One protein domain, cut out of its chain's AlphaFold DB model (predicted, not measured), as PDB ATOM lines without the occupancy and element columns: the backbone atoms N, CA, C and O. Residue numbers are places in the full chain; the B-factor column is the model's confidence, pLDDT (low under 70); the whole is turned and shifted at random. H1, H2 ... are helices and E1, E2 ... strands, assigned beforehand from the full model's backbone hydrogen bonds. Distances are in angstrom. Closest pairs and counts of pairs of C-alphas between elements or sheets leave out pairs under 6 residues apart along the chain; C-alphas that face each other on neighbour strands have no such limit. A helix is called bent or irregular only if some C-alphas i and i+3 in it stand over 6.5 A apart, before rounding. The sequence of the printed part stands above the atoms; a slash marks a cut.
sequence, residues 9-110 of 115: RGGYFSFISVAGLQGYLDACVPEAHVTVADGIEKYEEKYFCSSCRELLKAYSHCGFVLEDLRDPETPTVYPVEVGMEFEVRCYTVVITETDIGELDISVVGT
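AT A GLANCE: This is residues 9 to 110 of the 115 residues of an uncharacterized protein of Oscillospiraceae bacterium (UniProt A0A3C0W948). A twisted and curled sheet of six strands forms a wall, and the small hairpin E4 E5 covers part of one face, near the E6, E7 and E8 half, making a lopsided sandwich that is only partly face to face. The one helix, H1, packs by its last residues on the hairpin, chiefly on E5, away from the large sheet. The printed part has 102 residues with eight named strands and one named helix, in the order E1 E2 E3 H1 E4 E5 E6 E7 E8, and its class is mostly strand. The large sheet has the order E1 E2 E3 E8 E7 E6, all antiparallel. The whole is compact, with a radius of gyration of the C-alphas of 14.5 A and spans of 41 by 32 by 27 A.

HOW THE PARTS SIT: E1, residues 13 to 18, and E2, residues 21 to 26, form a hairpin, with N 16 and O 23 2.8 A apart. E2 and E3, residues 31 to 36, form another, with N 35 and O 22 at 2.7 A. These three are a meander, each strand the antiparallel neighbour of the one before. E3 is the antiparallel neighbour of E8, residues 103 to 109, with N 34 and O 105 at 2.9 A. A second meander is E6, residues 85 to 88, E7, residues 91 to 97, and E8, with N 88 and O 91 at 2.8 A and N 104 and O 96 at 2.8 A. E4, residues 64 to 68, and E5, residues 76 to 80, form a hairpin, with N 78 and O 66 at 2.8 A. The two sheets make a sandwich, two sheets face to face, their facing parts 10.3 A centre to centre and their strands at 42 degrees. The closest C-alphas of E5 and E7, Val 80 and Ile 95, are 6.5 A apart. H1, residues 50 to 59, is not on the large sheet; its closest C-alpha to E5 is that of Tyr 59, 6.5 A from that of Pro 79. In H1, 4 of 6 O i to N i+4 pairs are within hydrogen-bond range.

IN THESE COORDINATES: E1 begins at C-alpha 13 (-6.739, -28.935, 51.140) and is 16.9 A long; E2 is 16.7 A and E3 16.6 A. H1, 14.8 A, begins at C-alpha 50 (8.060, -11.114, 21.067) and is irregular: C-alphas 55 and 58 are 7.4 A apart. E4 is 13.4 A, E5 13.0 A and E6 9.9 A. E7 and E8 are 19.5 A each, and E8 ends at C-alpha 109 (9.012, -29.934, 49.246).

THE WHOLE: The two C-alphas farthest apart, Cys 28 and Ser 50, are 41.8 A apart. The printed part has no cut. The link from E3 to H1, 13 residues, is long. The mean pLDDT of the printed part is 83.8; residues 9 to 13, 27 to 29, 39 to 42 and 110 are under 70.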
ATOM      1  N   ARG A   9     -10.993 -23.074  49.549       47.59
ATOM      2  CA  ARG A   9     -10.116 -23.267  50.715       47.59
ATOM      3  C   ARG A   9     -10.881 -23.906  51.872       47.59
ATOM      4  O   ARG A   9     -11.515 -23.210  52.665       47.59
ATOM      5  N   GLY A  10     -10.792 -25.225  52.008       44.47
ATOM      6  CA  GLY A  10     -10.940 -25.881  53.310       44.47
ATOM      7  C   GLY A  10      -9.565 -25.893  53.971       44.47
ATOM      8  O   GLY A  10      -8.595 -26.180  53.289       44.47
ATOM      9  N   GLY A  11      -9.432 -25.569  55.261       51.50
ATOM     10  CA  GLY A  11      -8.136 -25.315  55.930       51.50
ATOM     11  C   GLY A  11      -7.046 -26.412  55.891       51.50
ATOM     12  O   GLY A  11      -6.035 -26.243  56.558       51.50
ATOM     13  N   TYR A  12      -7.244 -27.502  55.143       55.47
ATOM     14  CA  TYR A  12      -6.351 -28.653  54.978       55.47
ATOM     15  C   TYR A  12      -6.161 -29.112  53.516       55.47
ATOM     16  O   TYR A  12      -5.424 -30.061  53.278       55.47
ATOM     17  N   PHE A  13      -6.826 -28.498  52.534       61.25
ATOM     18  CA  PHE A  13      -6.739 -28.935  51.140       61.25
ATOM     19  C   PHE A  13      -7.132 -27.788  50.205       61.25
ATOM     20  O   PHE A  13      -8.123 -27.100  50.466       61.25
ATOM     21  N   SER A  14      -6.374 -27.580  49.127       71.06
ATOM     22  CA  SER A  14      -6.698 -26.576  48.099       71.06
ATOM     23  C   SER A  14      -6.833 -27.239  46.737       71.06
ATOM     24  O   SER A  14      -5.989 -28.050  46.378       71.06
ATOM     25  N   PHE A  15      -7.869 -26.874  45.980       77.81
ATOM     26  CA  PHE A  15      -8.039 -27.254  44.576       77.81
ATOM     27  C   PHE A  15      -7.923 -26.013  43.692       77.81
ATOM     28  O   PHE A  15      -8.443 -24.949  44.038       77.81
ATOM     29  N   ILE A  16      -7.292 -26.170  42.533       80.81
ATOM     30  CA  ILE A  16      -7.279 -25.180  41.461       80.81
ATOM     31  C   ILE A  16      -7.795 -25.823  40.174       80.81
ATOM     32  O   ILE A  16      -7.436 -26.947  39.837       80.81
ATOM     33  N   SER A  17      -8.646 -25.100  39.454       80.19
ATOM     34  CA  SER A  17      -9.036 -25.435  38.086       80.19
ATOM     35  C   SER A  17      -8.950 -24.173  37.242       80.19
ATOM     36  O   SER A  17      -9.614 -23.177  37.540       80.19
ATOM     37  N   VAL A  18      -8.076 -24.175  36.235       78.56
ATOM     38  CA  VAL A  18      -7.851 -23.015  35.364       78.56
ATOM     39  C   VAL A  18      -7.355 -23.466  33.996       78.56
ATOM     40  O   VAL A  18      -6.427 -24.256  33.899       78.56
ATOM     41  N   ALA A  19      -7.966 -22.962  32.922       73.75
ATOM     42  CA  ALA A  19      -7.543 -23.236  31.543       73.75
ATOM     43  C   ALA A  19      -7.368 -24.738  31.204       73.75
ATOM     44  O   ALA A  19      -6.483 -25.105  30.439       73.75
ATOM     45  N   GLY A  20      -8.206 -25.609  31.782       74.12
ATOM     46  CA  GLY A  20      -8.128 -27.065  31.589       74.12
ATOM     47  C   GLY A  20      -7.091 -27.776  32.465       74.12
ATOM     48  O   GLY A  20      -7.065 -29.002  32.479       74.12
ATOM     49  N   LEU A  21      -6.289 -27.030  33.227       82.00
ATOM     50  CA  LEU A  21      -5.418 -27.564  34.266       82.00
ATOM     51  C   LEU A  21      -6.229 -27.815  35.528       82.00
ATOM     52  O   LEU A  21      -7.028 -26.967  35.941       82.00
ATOM     53  N   GLN A  22      -5.980 -28.953  36.158       86.94
ATOM     54  CA  GLN A  22      -6.496 -29.274  37.480       86.94
ATOM     55  C   GLN A  22      -5.311 -29.408  38.414       86.94
ATOM     56  O   GLN A  22      -4.298 -29.982  38.044       86.94
ATOM     57  N   GLY A  23      -5.408 -28.878  39.620       86.81
ATOM     58  CA  GLY A  23      -4.352 -29.048  40.594       86.81
ATOM     59  C   GLY A  23      -4.896 -29.145  41.994       86.81
ATOM     60  O   GLY A  23      -6.006 -28.690  42.291       86.81
ATOM     61  N   TYR A  24      -4.095 -29.739  42.858       85.62
ATOM     62  CA  TYR A  24      -4.395 -29.798  44.264       85.62
ATOM     63  C   TYR A  24      -3.153 -29.717  45.138       85.62
ATOM     64  O   TYR A  24      -2.047 -30.053  44.725       85.62
ATOM     65  N   LEU A  25      -3.372 -29.266  46.366       82.12
ATOM     66  CA  LEU A  25      -2.400 -29.283  47.447       82.12
ATOM     67  C   LEU A  25      -2.956 -30.164  48.563       82.12
ATOM     68  O   LEU A  25      -3.995 -29.829  49.145       82.12
ATOM     69  N   ASP A  26      -2.249 -31.246  48.875       72.38
ATOM     70  CA  ASP A  26      -2.479 -31.995  50.107       72.38
ATOM     71  C   ASP A  26      -1.743 -31.263  51.242       72.38
ATOM     72  O   ASP A  26      -0.575 -30.932  51.103       72.38
ATOM     73  N   ALA A  27      -2.404 -30.931  52.354       63.56
ATOM     74  CA  ALA A  27      -1.712 -30.306  53.489       63.56
ATOM     75  C   ALA A  27      -1.082 -31.328  54.452       63.56
ATOM     76  O   ALA A  27      -0.368 -30.931  55.377       63.56
ATOM     77  N   CYS A  28      -1.360 -32.626  54.285       66.69
ATOM     78  CA  CYS A  28      -0.784 -33.698  55.103       66.69
ATOM     79  C   CYS A  28       0.608 -34.126  54.616       66.69
ATOM     80  O   CYS A  28       1.365 -34.720  55.385       66.69
ATOM     81  N   VAL A  29       0.943 -33.809  53.366       68.19
ATOM     82  CA  VAL A  29       2.220 -34.105  52.710       68.19
ATOM     83  C   VAL A  29       2.657 -32.818  52.007       68.19
ATOM     84  O   VAL A  29       1.794 -32.150  51.460       68.19
ATOM     85  N   PRO A  30       3.928 -32.385  52.034       75.19
ATOM     86  CA  PRO A  30       4.357 -31.156  51.357       75.19
ATOM     87  C   PRO A  30       4.408 -31.347  49.827       75.19
ATOM     88  O   PRO A  30       5.450 -31.147  49.208       75.19
ATOM     89  N   GLU A  31       3.291 -31.761  49.236       83.88
ATOM     90  CA  GLU A  31       3.148 -32.188  47.851       83.88
ATOM     91  C   GLU A  31       1.987 -31.443  47.190       83.88
ATOM     92  O   GLU A  31       0.864 -31.386  47.702       83.88
ATOM     93  N   ALA A  32       2.275 -30.857  46.034       87.50
ATOM     94  CA  ALA A  32       1.276 -30.299  45.141       87.50
ATOM     95  C   ALA A  32       1.292 -31.071  43.827       87.50
ATOM     96  O   ALA A  32       2.358 -31.432  43.333       87.50
ATOM     97  N   HIS A  33       0.117 -31.277  43.251       90.75
ATOM     98  CA  HIS A  33      -0.039 -31.929  41.959       90.75
ATOM     99  C   HIS A  33      -0.780 -31.013  41.003       90.75
ATOM    100  O   HIS A  33      -1.736 -30.336  41.392       90.75
ATOM    101  N   VAL A  34      -0.342 -31.000  39.750       90.50
ATOM    102  CA  VAL A  34      -1.047 -30.361  38.642       90.50
ATOM    103  C   VAL A  34      -1.154 -31.360  37.504       90.50
ATOM    104  O   VAL A  34      -0.149 -31.802  36.957       90.50
ATOM    105  N   THR A  35      -2.382 -31.677  37.126       90.75
ATOM    106  CA  THR A  35      -2.706 -32.549  36.010       90.75
ATOM    107  C   THR A  35      -3.014 -31.722  34.766       90.75
ATOM    108  O   THR A  35      -3.803 -30.768  34.795       90.75
ATOM    109  N   VAL A  36      -2.384 -32.103  33.660       87.94
ATOM    110  CA  VAL A  36      -2.596 -31.539  32.328       87.94
ATOM    111  C   VAL A  36      -3.324 -32.579  31.486       87.94
ATOM    112  O   VAL A  36      -2.773 -33.645  31.209       87.94
ATOM    113  N   ALA A  37      -4.550 -32.261  31.068       82.88
ATOM    114  CA  ALA A  37      -5.349 -33.160  30.244       82.88
ATOM    115  C   ALA A  37      -4.671 -33.468  28.895       82.88
ATOM    116  O   ALA A  37      -4.025 -32.601  28.296       82.88
ATOM    117  N   ASP A  38      -4.874 -34.686  28.389       76.94
ATOM    118  CA  ASP A  38      -4.451 -35.046  27.036       76.94
ATOM    119  C   ASP A  38      -5.218 -34.218  25.984       76.94
ATOM    120  O   ASP A  38      -6.375 -33.826  26.164       76.94
ATOM    121  N   GLY A  39      -4.559 -33.931  24.864       68.12
ATOM    122  CA  GLY A  39      -5.162 -33.221  23.738       68.12
ATOM    123  C   GLY A  39      -5.323 -31.704  23.906       68.12
ATOM    124  O   GLY A  39      -5.949 -31.088  23.039       68.12
ATOM    125  N   ILE A  40      -4.758 -31.077  24.948       68.75
ATOM    126  CA  ILE A  40      -4.677 -29.607  24.993       68.75
ATOM    127  C   ILE A  40      -3.785 -29.109  23.844       68.75
ATOM    128  O   ILE A  40      -2.723 -29.671  23.559       68.75
ATOM    129  N   GLU A  41      -4.246 -28.061  23.152       64.94
ATOM    130  CA  GLU A  41      -3.526 -27.465  22.029       64.94
ATOM    131  C   GLU A  41      -2.116 -27.032  22.453       64.94
ATOM    132  O   GLU A  41      -1.915 -26.357  23.461       64.94
ATOM    133  N   LYS A  42      -1.127 -27.461  21.664       68.69
ATOM    134  CA  LYS A  42       0.293 -27.192  21.907       68.69
ATOM    135  C   LYS A  42       0.627 -25.722  21.651       68.69
ATOM    136  O   LYS A  42      -0.130 -24.997  21.013       68.69
ATOM    137  N   TYR A  43       1.812 -25.318  22.103       74.31
ATOM    138  CA  TYR A  43       2.397 -23.996  21.892       74.31
ATOM    139  C   TYR A  43       2.117 -23.397  20.496       74.31
ATOM    140  O   TYR A  43       2.580 -23.900  19.471       74.31
ATOM    141  N   GLU A  44       1.393 -22.274  20.467       80.56
ATOM    142  CA  GLU A  44       1.118 -21.495  19.259       80.56
ATOM    143  C   GLU A  44       1.756 -20.102  19.357       80.56
ATOM    144  O   GLU A  44       1.200 -19.186  19.966       80.56
ATOM    145  N   GLU A  45       2.902 -19.907  18.690       83.19
ATOM    146  CA  GLU A  45       3.696 -18.662  18.716       83.19
ATOM    147  C   GLU A  45       2.879 -17.378  18.507       83.19
ATOM    148  O   GLU A  45       3.194 -16.331  19.076       83.19
ATOM    149  N   LYS A  46       1.822 -17.441  17.687       86.75
ATOM    150  CA  LYS A  46       0.975 -16.289  17.346       86.75
ATOM    151  C   LYS A  46       0.248 -15.686  18.556       86.75
ATOM    152  O   LYS A  46      -0.158 -14.529  18.480       86.75
ATOM    153  N   TYR A  47       0.087 -16.441  19.646       86.50
ATOM    154  CA  TYR A  47      -0.550 -15.966  20.877       86.50
ATOM    155  C   TYR A  47       0.431 -15.332  21.873       86.50
ATOM    156  O   TYR A  47      -0.003 -14.788  22.886       86.50
ATOM    157  N   PHE A  48       1.736 -15.338  21.582       87.88
ATOM    158  CA  PHE A  48       2.770 -14.847  22.491       87.88
ATOM    159  C   PHE A  48       3.418 -13.547  21.993       87.88
ATOM    160  O   PHE A  48       3.641 -13.322  20.795       87.88
ATOM    161  N   CYS A  49       3.773 -12.664  22.932       92.25
ATOM    162  CA  CYS A  49       4.539 -11.461  22.612       92.25
ATOM    163  C   CYS A  49       5.961 -11.825  22.131       92.25
ATOM    164  O   CYS A  49       6.381 -12.979  22.212       92.25
ATOM    165  N   SER A  50       6.706 -10.855  21.590       92.56
ATOM    166  CA  SER A  50       8.060 -11.114  21.067       92.56
ATOM    167  C   SER A  50       8.995 -11.676  22.141       92.56
ATOM    168  O   SER A  50       9.662 -12.675  21.900       92.56
ATOM    169  N   SER A  51       8.990 -11.081  23.335       90.94
ATOM    170  CA  SER A  51       9.855 -11.497  24.442       90.94
ATOM    171  C   SER A  51       9.530 -12.911  24.927       90.94
ATOM    172  O   SER A  51      10.434 -13.716  25.108       90.94
ATOM    173  N   CYS A  52       8.243 -13.257  25.053       89.12
ATOM    174  CA  CYS A  52       7.828 -14.617  25.410       89.12
ATOM    175  C   CYS A  52       8.245 -15.636  24.345       89.12
ATOM    176  O   CYS A  52       8.690 -16.724  24.683       89.12
ATOM    177  N   ARG A  53       8.148 -15.289  23.054       91.25
ATOM    178  CA  ARG A  53       8.608 -16.178  21.976       91.25
ATOM    179  C   ARG A  53      10.108 -16.427  22.030       91.25
ATOM    180  O   ARG A  53      10.535 -17.547  21.782       91.25
ATOM    181  N   GLU A  54      10.903 -15.407  22.338       91.56
ATOM    182  CA  GLU A  54      12.350 -15.561  22.512       91.56
ATOM    183  C   GLU A  54      12.684 -16.436  23.724       91.56
ATOM    184  O   GLU A  54      13.495 -17.354  23.594       91.56
ATOM    185  N   LEU A  55      12.008 -16.207  24.853       90.56
ATOM    186  CA  LEU A  55      12.154 -16.991  26.079       90.56
ATOM    187  C   LEU A  55      11.797 -18.473  25.868       90.56
ATOM    188  O   LEU A  55      12.535 -19.365  26.276       90.56
ATOM    189  N   LEU A  56      10.684 -18.738  25.179       90.38
ATOM    190  CA  LEU A  56      10.144 -20.083  24.966       90.38
ATOM    191  C   LEU A  56      10.741 -20.797  23.749       90.38
ATOM    192  O   LEU A  56      10.447 -21.969  23.520       90.38
ATOM    193  N   LYS A  57      11.598 -20.133  22.966       90.12
ATOM    194  CA  LYS A  57      12.122 -20.656  21.695       90.12
ATOM    195  C   LYS A  57      12.795 -22.021  21.830       90.12
ATOM    196  O   LYS A  57      12.667 -22.855  20.940       90.12
ATOM    197  N   ALA A  58      13.524 -22.247  22.923       89.50
ATOM    198  CA  ALA A  58      14.194 -23.523  23.178       89.50
ATOM    199  C   ALA A  58      13.213 -24.660  23.520       89.50
ATOM    200  O   ALA A  58      13.544 -25.826  23.331       89.50
ATOM    201  N   TYR A  59      12.000 -24.318  23.957       89.31
ATOM    202  CA  TYR A  59      10.978 -25.230  24.475       89.31
ATOM    203  C   TYR A  59       9.737 -25.294  23.578       89.31
ATOM    204  O   TYR A  59       8.712 -25.831  23.974       89.31
ATOM    205  N   SER A  60       9.810 -24.785  22.342       85.44
ATOM    206  CA  SER A  60       8.669 -24.740  21.413       85.44
ATOM    207  C   SER A  60       8.150 -26.121  20.986       85.44
ATOM    208  O   SER A  60       7.103 -26.221  20.353       85.44
ATOM    209  N   HIS A  61       8.921 -27.177  21.257       83.50
ATOM    210  CA  HIS A  61       8.533 -28.568  21.036       83.50
ATOM    211  C   HIS A  61       7.716 -29.137  22.204       83.50
ATOM    212  O   HIS A  61       6.961 -30.092  22.004       83.50
ATOM    213  N   CYS A  62       7.841 -28.548  23.395       81.44
ATOM    214  CA  CYS A  62       7.071 -28.918  24.569       81.44
ATOM    215  C   CYS A  62       5.621 -28.429  24.413       81.44
ATOM    216  O   CYS A  62       5.355 -27.373  23.835       81.44
ATOM    217  N   GLY A  63       4.665 -29.201  24.935       79.88
ATOM    218  CA  GLY A  63       3.271 -28.749  25.028       79.88
ATOM    219  C   GLY A  63       3.090 -27.700  26.124       79.88
ATOM    220  O   GLY A  63       2.391 -26.711  25.926       79.88
ATOM    221  N   PHE A  64       3.781 -27.907  27.246       84.75
ATOM    222  CA  PHE A  64       3.769 -27.051  28.424       84.75
ATOM    223  C   PHE A  64       5.194 -26.826  28.924       84.75
ATOM    224  O   PHE A  64       6.106 -27.607  28.644       84.75
ATOM    225  N   VAL A  65       5.374 -25.750  29.678       89.06
ATOM    226  CA  VAL A  65       6.612 -25.443  30.393       89.06
ATOM    227  C   VAL A  65       6.276 -24.990  31.806       89.06
ATOM    228  O   VAL A  65       5.184 -24.474  32.051       89.06
ATOM    229  N   LEU A  66       7.224 -25.153  32.721       90.19
ATOM    230  CA  LEU A  66       7.171 -24.551  34.046       90.19
ATOM    231  C   LEU A  66       8.054 -23.305  34.045       90.19
ATOM    232  O   LEU A  66       9.210 -23.362  33.631       90.19
ATOM    233  N   GLU A  67       7.514 -22.183  34.510       89.75
ATOM    234  CA  GLU A  67       8.227 -20.909  34.584       89.75
ATOM    235  C   GLU A  67       8.395 -20.487  36.052       89.75
ATOM    236  O   GLU A  67       7.413 -20.282  36.768       89.75
ATOM    237  N   ASP A  68       9.642 -20.362  36.521       89.25
ATOM    238  CA  ASP A  68       9.942 -19.792  37.837       89.25
ATOM    239  C   ASP A  68       9.996 -18.265  37.742       89.25
ATOM    240  O   ASP A  68      10.966 -17.681  37.253       89.25
ATOM    241  N   LEU A  69       8.947 -17.630  38.263       88.25
ATOM    242  CA  LEU A  69       8.763 -16.178  38.294       88.25
ATOM    243  C   LEU A  69       9.306 -15.524  39.577       88.25
ATOM    244  O   LEU A  69       8.834 -14.459  39.979       88.25
ATOM    245  N   ARG A  70      10.273 -16.151  40.262       87.06
ATOM    246  CA  ARG A  70      10.912 -15.556  41.451       87.06
ATOM    247  C   ARG A  70      11.461 -14.156  41.174       87.06
ATOM    248  O   ARG A  70      11.285 -13.266  42.003       87.06
ATOM    249  N   ASP A  71      12.154 -14.012  40.049       88.69
ATOM    250  CA  ASP A  71      12.537 -12.729  39.473       88.69
ATOM    251  C   ASP A  71      11.785 -12.569  38.143       88.69
ATOM    252  O   ASP A  71      12.146 -13.224  37.162       88.69
ATOM    253  N   PRO A  72      10.724 -11.746  38.101       84.62
ATOM    254  CA  PRO A  72       9.922 -11.557  36.895       84.62
ATOM    255  C   PRO A  72      10.705 -10.993  35.702       84.62
ATOM    256  O   PRO A  72      10.263 -11.154  34.567       84.62
ATOM    257  N   GLU A  73      11.844 -10.332  35.937       87.56
ATOM    258  CA  GLU A  73      12.676  -9.773  34.864       87.56
ATOM    259  C   GLU A  73      13.578 -10.841  34.223       87.56
ATOM    260  O   GLU A  73      14.012 -10.691  33.079       87.56
ATOM    261  N   THR A  74      13.856 -11.935  34.942       86.88
ATOM    262  CA  THR A  74      14.692 -13.049  34.474       86.88
ATOM    263  C   THR A  74      14.054 -14.402  34.811       86.88
ATOM    264  O   THR A  74      14.582 -15.144  35.650       86.88
ATOM    265  N   PRO A  75      12.919 -14.742  34.177       90.44
ATOM    266  CA  PRO A  75      12.252 -16.012  34.413       90.44
ATOM    267  C   PRO A  75      13.134 -17.190  33.989       90.44
ATOM    268  O   PRO A  75      13.818 -17.146  32.962       90.44
ATOM    269  N   THR A  76      13.101 -18.262  34.779       91.31
ATOM    270  CA  THR A  76      13.742 -19.537  34.418       91.31
ATOM    271  C   THR A  76      12.684 -20.510  33.927       91.31
ATOM    272  O   THR A  76      11.662 -20.685  34.585       91.31
ATOM    273  N   VAL A  77      12.924 -21.144  32.780       92.12
ATOM    274  CA  VAL A  77      11.964 -22.050  32.139       92.12
ATOM    275  C   VAL A  77      12.477 -23.484  32.188       92.12
ATOM    276  O   VAL A  77      13.639 -23.754  31.881       92.12
ATOM    277  N   TYR A  78      11.586 -24.401  32.543       92.44
ATOM    278  CA  TYR A  78      11.835 -25.833  32.624       92.44
ATOM    279  C   TYR A  78      10.876 -26.581  31.686       92.44
ATOM    280  O   TYR A  78       9.694 -26.224  31.609       92.44
ATOM    281  N   PRO A  79      11.351 -27.610  30.963       90.81
ATOM    282  CA  PRO A  79      10.492 -28.409  30.098       90.81
ATOM    283  C   PRO A  79       9.540 -29.272  30.937       90.81
ATOM    284  O   PRO A  79       9.939 -29.836  31.955       90.81
ATOM    285  N   VAL A  80       8.290 -29.405  30.488       89.69
ATOM    286  CA  VAL A  80       7.322 -30.353  31.055       89.69
ATOM    287  C   VAL A  80       7.182 -31.517  30.077       89.69
ATOM    288  O   VAL A  80       6.407 -31.461  29.123       89.69
ATOM    289  N   GLU A  81       7.987 -32.555  30.296       89.31
ATOM    290  CA  GLU A  81       8.023 -33.782  29.495       89.31
ATOM    291  C   GLU A  81       8.079 -35.004  30.414       89.31
ATOM    292  O   GLU A  81       8.709 -34.962  31.469       89.31
ATOM    293  N   VAL A  82       7.429 -36.099  30.016       91.12
ATOM    294  CA  VAL A  82       7.353 -37.329  30.819       91.12
ATOM    295  C   VAL A  82       8.751 -37.853  31.158       91.12
ATOM    296  O   VAL A  82       9.600 -38.008  30.279       91.12
ATOM    297  N   GLY A  83       8.972 -38.170  32.434       91.88
ATOM    298  CA  GLY A  83      10.240 -38.692  32.948       91.88
ATOM    299  C   GLY A  83      11.258 -37.614  33.321       91.88
ATOM    300  O   GLY A  83      12.365 -37.956  33.737       91.88
ATOM    301  N   MET A  84      10.908 -36.332  33.186       91.56
ATOM    302  CA  MET A  84      11.743 -35.240  33.670       91.56
ATOM    303  C   MET A  84      11.634 -35.085  35.185       91.56
ATOM    304  O   MET A  84      10.546 -35.105  35.760       91.56
ATOM    305  N   GLU A  85      12.787 -34.856  35.805       94.00
ATOM    306  CA  GLU A  85      12.923 -34.472  37.203       94.00
ATOM    307  C   GLU A  85      13.915 -33.312  37.290       94.00
ATOM    308  O   GLU A  85      14.977 -33.342  36.657       94.00
ATOM    309  N   PHE A  86      13.564 -32.265  38.033       90.94
ATOM    310  CA  PHE A  86      14.449 -31.124  38.245       90.94
ATOM    311  C   PHE A  86      14.205 -30.447  39.591       90.94
ATOM    312  O   PHE A  86      13.096 -30.436  40.127       90.94
ATOM    313  N   GLU A  87      15.262 -29.843  40.128       90.69
ATOM    314  CA  GLU A  87      15.189 -29.066  41.361       90.69
ATOM    315  C   GLU A  87      14.895 -27.594  41.063       90.69
ATOM    316  O   GLU A  87      15.608 -26.921  40.311       90.69
ATOM    317  N   VAL A  88      13.856 -27.071  41.710       88.38
ATOM    318  CA  VAL A  88      13.529 -25.646  41.735       88.38
ATOM    319  C   VAL A  88      13.657 -25.169  43.177       88.38
ATOM    320  O   VAL A  88      12.717 -25.242  43.967       88.38
ATOM    321  N   ARG A  89      14.829 -24.637  43.537       85.94
ATOM    322  CA  ARG A  89      15.165 -24.203  44.910       85.94
ATOM    323  C   ARG A  89      15.154 -25.370  45.911       85.94
ATOM    324  O   ARG A  89      16.095 -26.141  45.924       85.94
ATOM    325  N   CYS A  90      14.134 -25.449  46.766       84.75
ATOM    326  CA  CYS A  90      13.930 -26.487  47.785       84.75
ATOM    327  C   CYS A  90      12.750 -27.404  47.429       84.75
ATOM    328  O   CYS A  90      12.080 -27.949  48.305       84.75
ATOM    329  N   TYR A  91      12.431 -27.474  46.139       87.19
ATOM    330  CA  TYR A  91      11.375 -28.317  45.611       87.19
ATOM    331  C   TYR A  91      11.955 -29.225  44.544       87.19
ATOM    332  O   TYR A  91      12.697 -28.764  43.673       87.19
ATOM    333  N   THR A  92      11.561 -30.487  44.586       91.38
ATOM    334  CA  THR A  92      11.764 -31.428  43.491       91.38
ATOM    335  C   THR A  92      10.488 -31.455  42.667       91.38
ATOM    336  O   THR A  92       9.402 -31.662  43.209       91.38
ATOM    337  N   VAL A  93      10.616 -31.206  41.367       92.62
ATOM    338  CA  VAL A  93       9.512 -31.304  40.416       92.62
ATOM    339  C   VAL A  93       9.695 -32.573  39.602       92.62
ATOM    340  O   VAL A  93      10.759 -32.770  39.015       92.62
ATOM    341  N   VAL A  94       8.662 -33.409  39.560       94.12
ATOM    342  CA  VAL A  94       8.644 -34.680  38.831       94.12
ATOM    343  C   VAL A  94       7.486 -34.662  37.844       94.12
ATOM    344  O   VAL A  94       6.358 -34.340  38.214       94.12
ATOM    345  N   ILE A  95       7.764 -35.010  36.588       94.12
ATOM    346  CA  ILE A  95       6.763 -35.076  35.524       94.12
ATOM    347  C   ILE A  95       6.508 -36.540  35.174       94.12
ATOM    348  O   ILE A  95       7.374 -37.223  34.616       94.12
ATOM    349  N   THR A  96       5.312 -37.024  35.481       94.31
ATOM    350  CA  THR A  96       4.877 -38.389  35.162       94.31
ATOM    351  C   THR A  96       3.689 -38.384  34.206       94.31
ATOM    352  O   THR A  96       3.106 -37.341  33.920       94.31
ATOM    353  N   GLU A  97       3.365 -39.554  33.664       93.00
ATOM    354  CA  GLU A  97       2.160 -39.778  32.868       93.00
ATOM    355  C   GLU A  97       1.201 -40.649  33.686       93.00
ATOM    356  O   GLU A  97       1.623 -41.637  34.296       93.00
ATOM    357  N   THR A  98      -0.075 -40.275  33.728       89.56
ATOM    358  CA  THR A  98      -1.122 -41.051  34.398       89.56
ATOM    359  C   THR A  98      -1.568 -42.230  33.529       89.56
ATOM    360  O   THR A  98      -1.340 -42.264  32.321       89.56
ATOM    361  N   ASP A  99      -2.299 -43.185  34.114       87.12
ATOM    362  CA  ASP A  99      -2.825 -44.359  33.390       87.12
ATOM    363  C   ASP A  99      -3.749 -44.009  32.205       87.12
ATOM    364  O   ASP A  99      -4.014 -44.851  31.344       87.12
ATOM    365  N   ILE A 100      -4.272 -42.780  32.172       85.62
ATOM    366  CA  ILE A 100      -5.161 -42.269  31.122       85.62
ATOM    367  C   ILE A 100      -4.450 -41.332  30.130       85.62
ATOM    368  O   ILE A 100      -5.117 -40.772  29.263       85.62
ATOM    369  N   GLY A 101      -3.119 -41.205  30.212       85.38
ATOM    370  CA  GLY A 101      -2.295 -40.429  29.274       85.38
ATOM    371  C   GLY A 101      -2.194 -38.933  29.583       85.38
ATOM    372  O   GLY A 101      -1.738 -38.164  28.743       85.38
ATOM    373  N   GLU A 102      -2.633 -38.499  30.766       90.19
ATOM    374  CA  GLU A 102      -2.479 -37.111  31.217       90.19
ATOM    375  C   GLU A 102      -1.093 -36.899  31.831       90.19
ATOM    376  O   GLU A 102      -0.514 -37.830  32.393       90.19
ATOM    377  N   LEU A 103      -0.566 -35.674  31.781       90.62
ATOM    378  CA  LEU A 103       0.669 -35.355  32.502       90.62
ATOM    379  C   LEU A 103       0.334 -35.028  33.955       90.62
ATOM    380  O   LEU A 103      -0.515 -34.172  34.200       90.62
ATOM    381  N   ASP A 104       1.035 -35.647  34.898       92.94
ATOM    382  CA  ASP A 104       1.017 -35.271  36.311       92.94
ATOM    383  C   ASP A 104       2.332 -34.581  36.680       92.94
ATOM    384  O   ASP A 104       3.419 -35.153  36.564       92.94
ATOM    385  N   ILE A 105       2.216 -33.324  37.097       92.88
ATOM    386  CA  ILE A 105       3.308 -32.482  37.573       92.88
ATOM    387  C   ILE A 105       3.253 -32.501  39.098       92.88
ATOM    388  O   ILE A 105       2.439 -31.796  39.699       92.88
ATOM    389  N   SER A 106       4.125 -33.288  39.721       92.44
ATOM    390  CA  SER A 106       4.264 -33.346  41.175       92.44
ATOM    391  C   SER A 106       5.360 -32.391  41.638       92.44
ATOM    392  O   SER A 106       6.457 -32.365  41.079       92.44
ATOM    393  N   VAL A 107       5.064 -31.597  42.662       90.19
ATOM    394  CA  VAL A 107       6.007 -30.693  43.319       90.19
ATOM    395  C   VAL A 107       6.122 -31.111  44.773       90.19
ATOM    396  O   VAL A 107       5.186 -30.924  45.548       90.19
ATOM    397  N   VAL A 108       7.285 -31.638  45.144       88.00
ATOM    398  CA  VAL A 108       7.571 -32.136  46.489       88.00
ATOM    399  C   VAL A 108       8.514 -31.171  47.194       88.00
ATOM    400  O   VAL A 108       9.595 -30.860  46.691       88.00
ATOM    401  N   GLY A 109       8.121 -30.685  48.369       80.25
ATOM    402  CA  GLY A 109       9.012 -29.934  49.246       80.25
ATOM    403  C   GLY A 109      10.081 -30.850  49.833       80.25
ATOM    404  O   GLY A 109       9.771 -31.724  50.643       80.25
ATOM    405  N   THR A 110      11.341 -30.628  49.473       65.69
ATOM    406  CA  THR A 110      12.474 -31.322  50.084       65.69
ATOM    407  C   THR A 110      13.021 -30.466  51.222       65.69
ATOM    408  O   THR A 110      13.407 -29.310  51.044       65.69
TER     409      THR A 110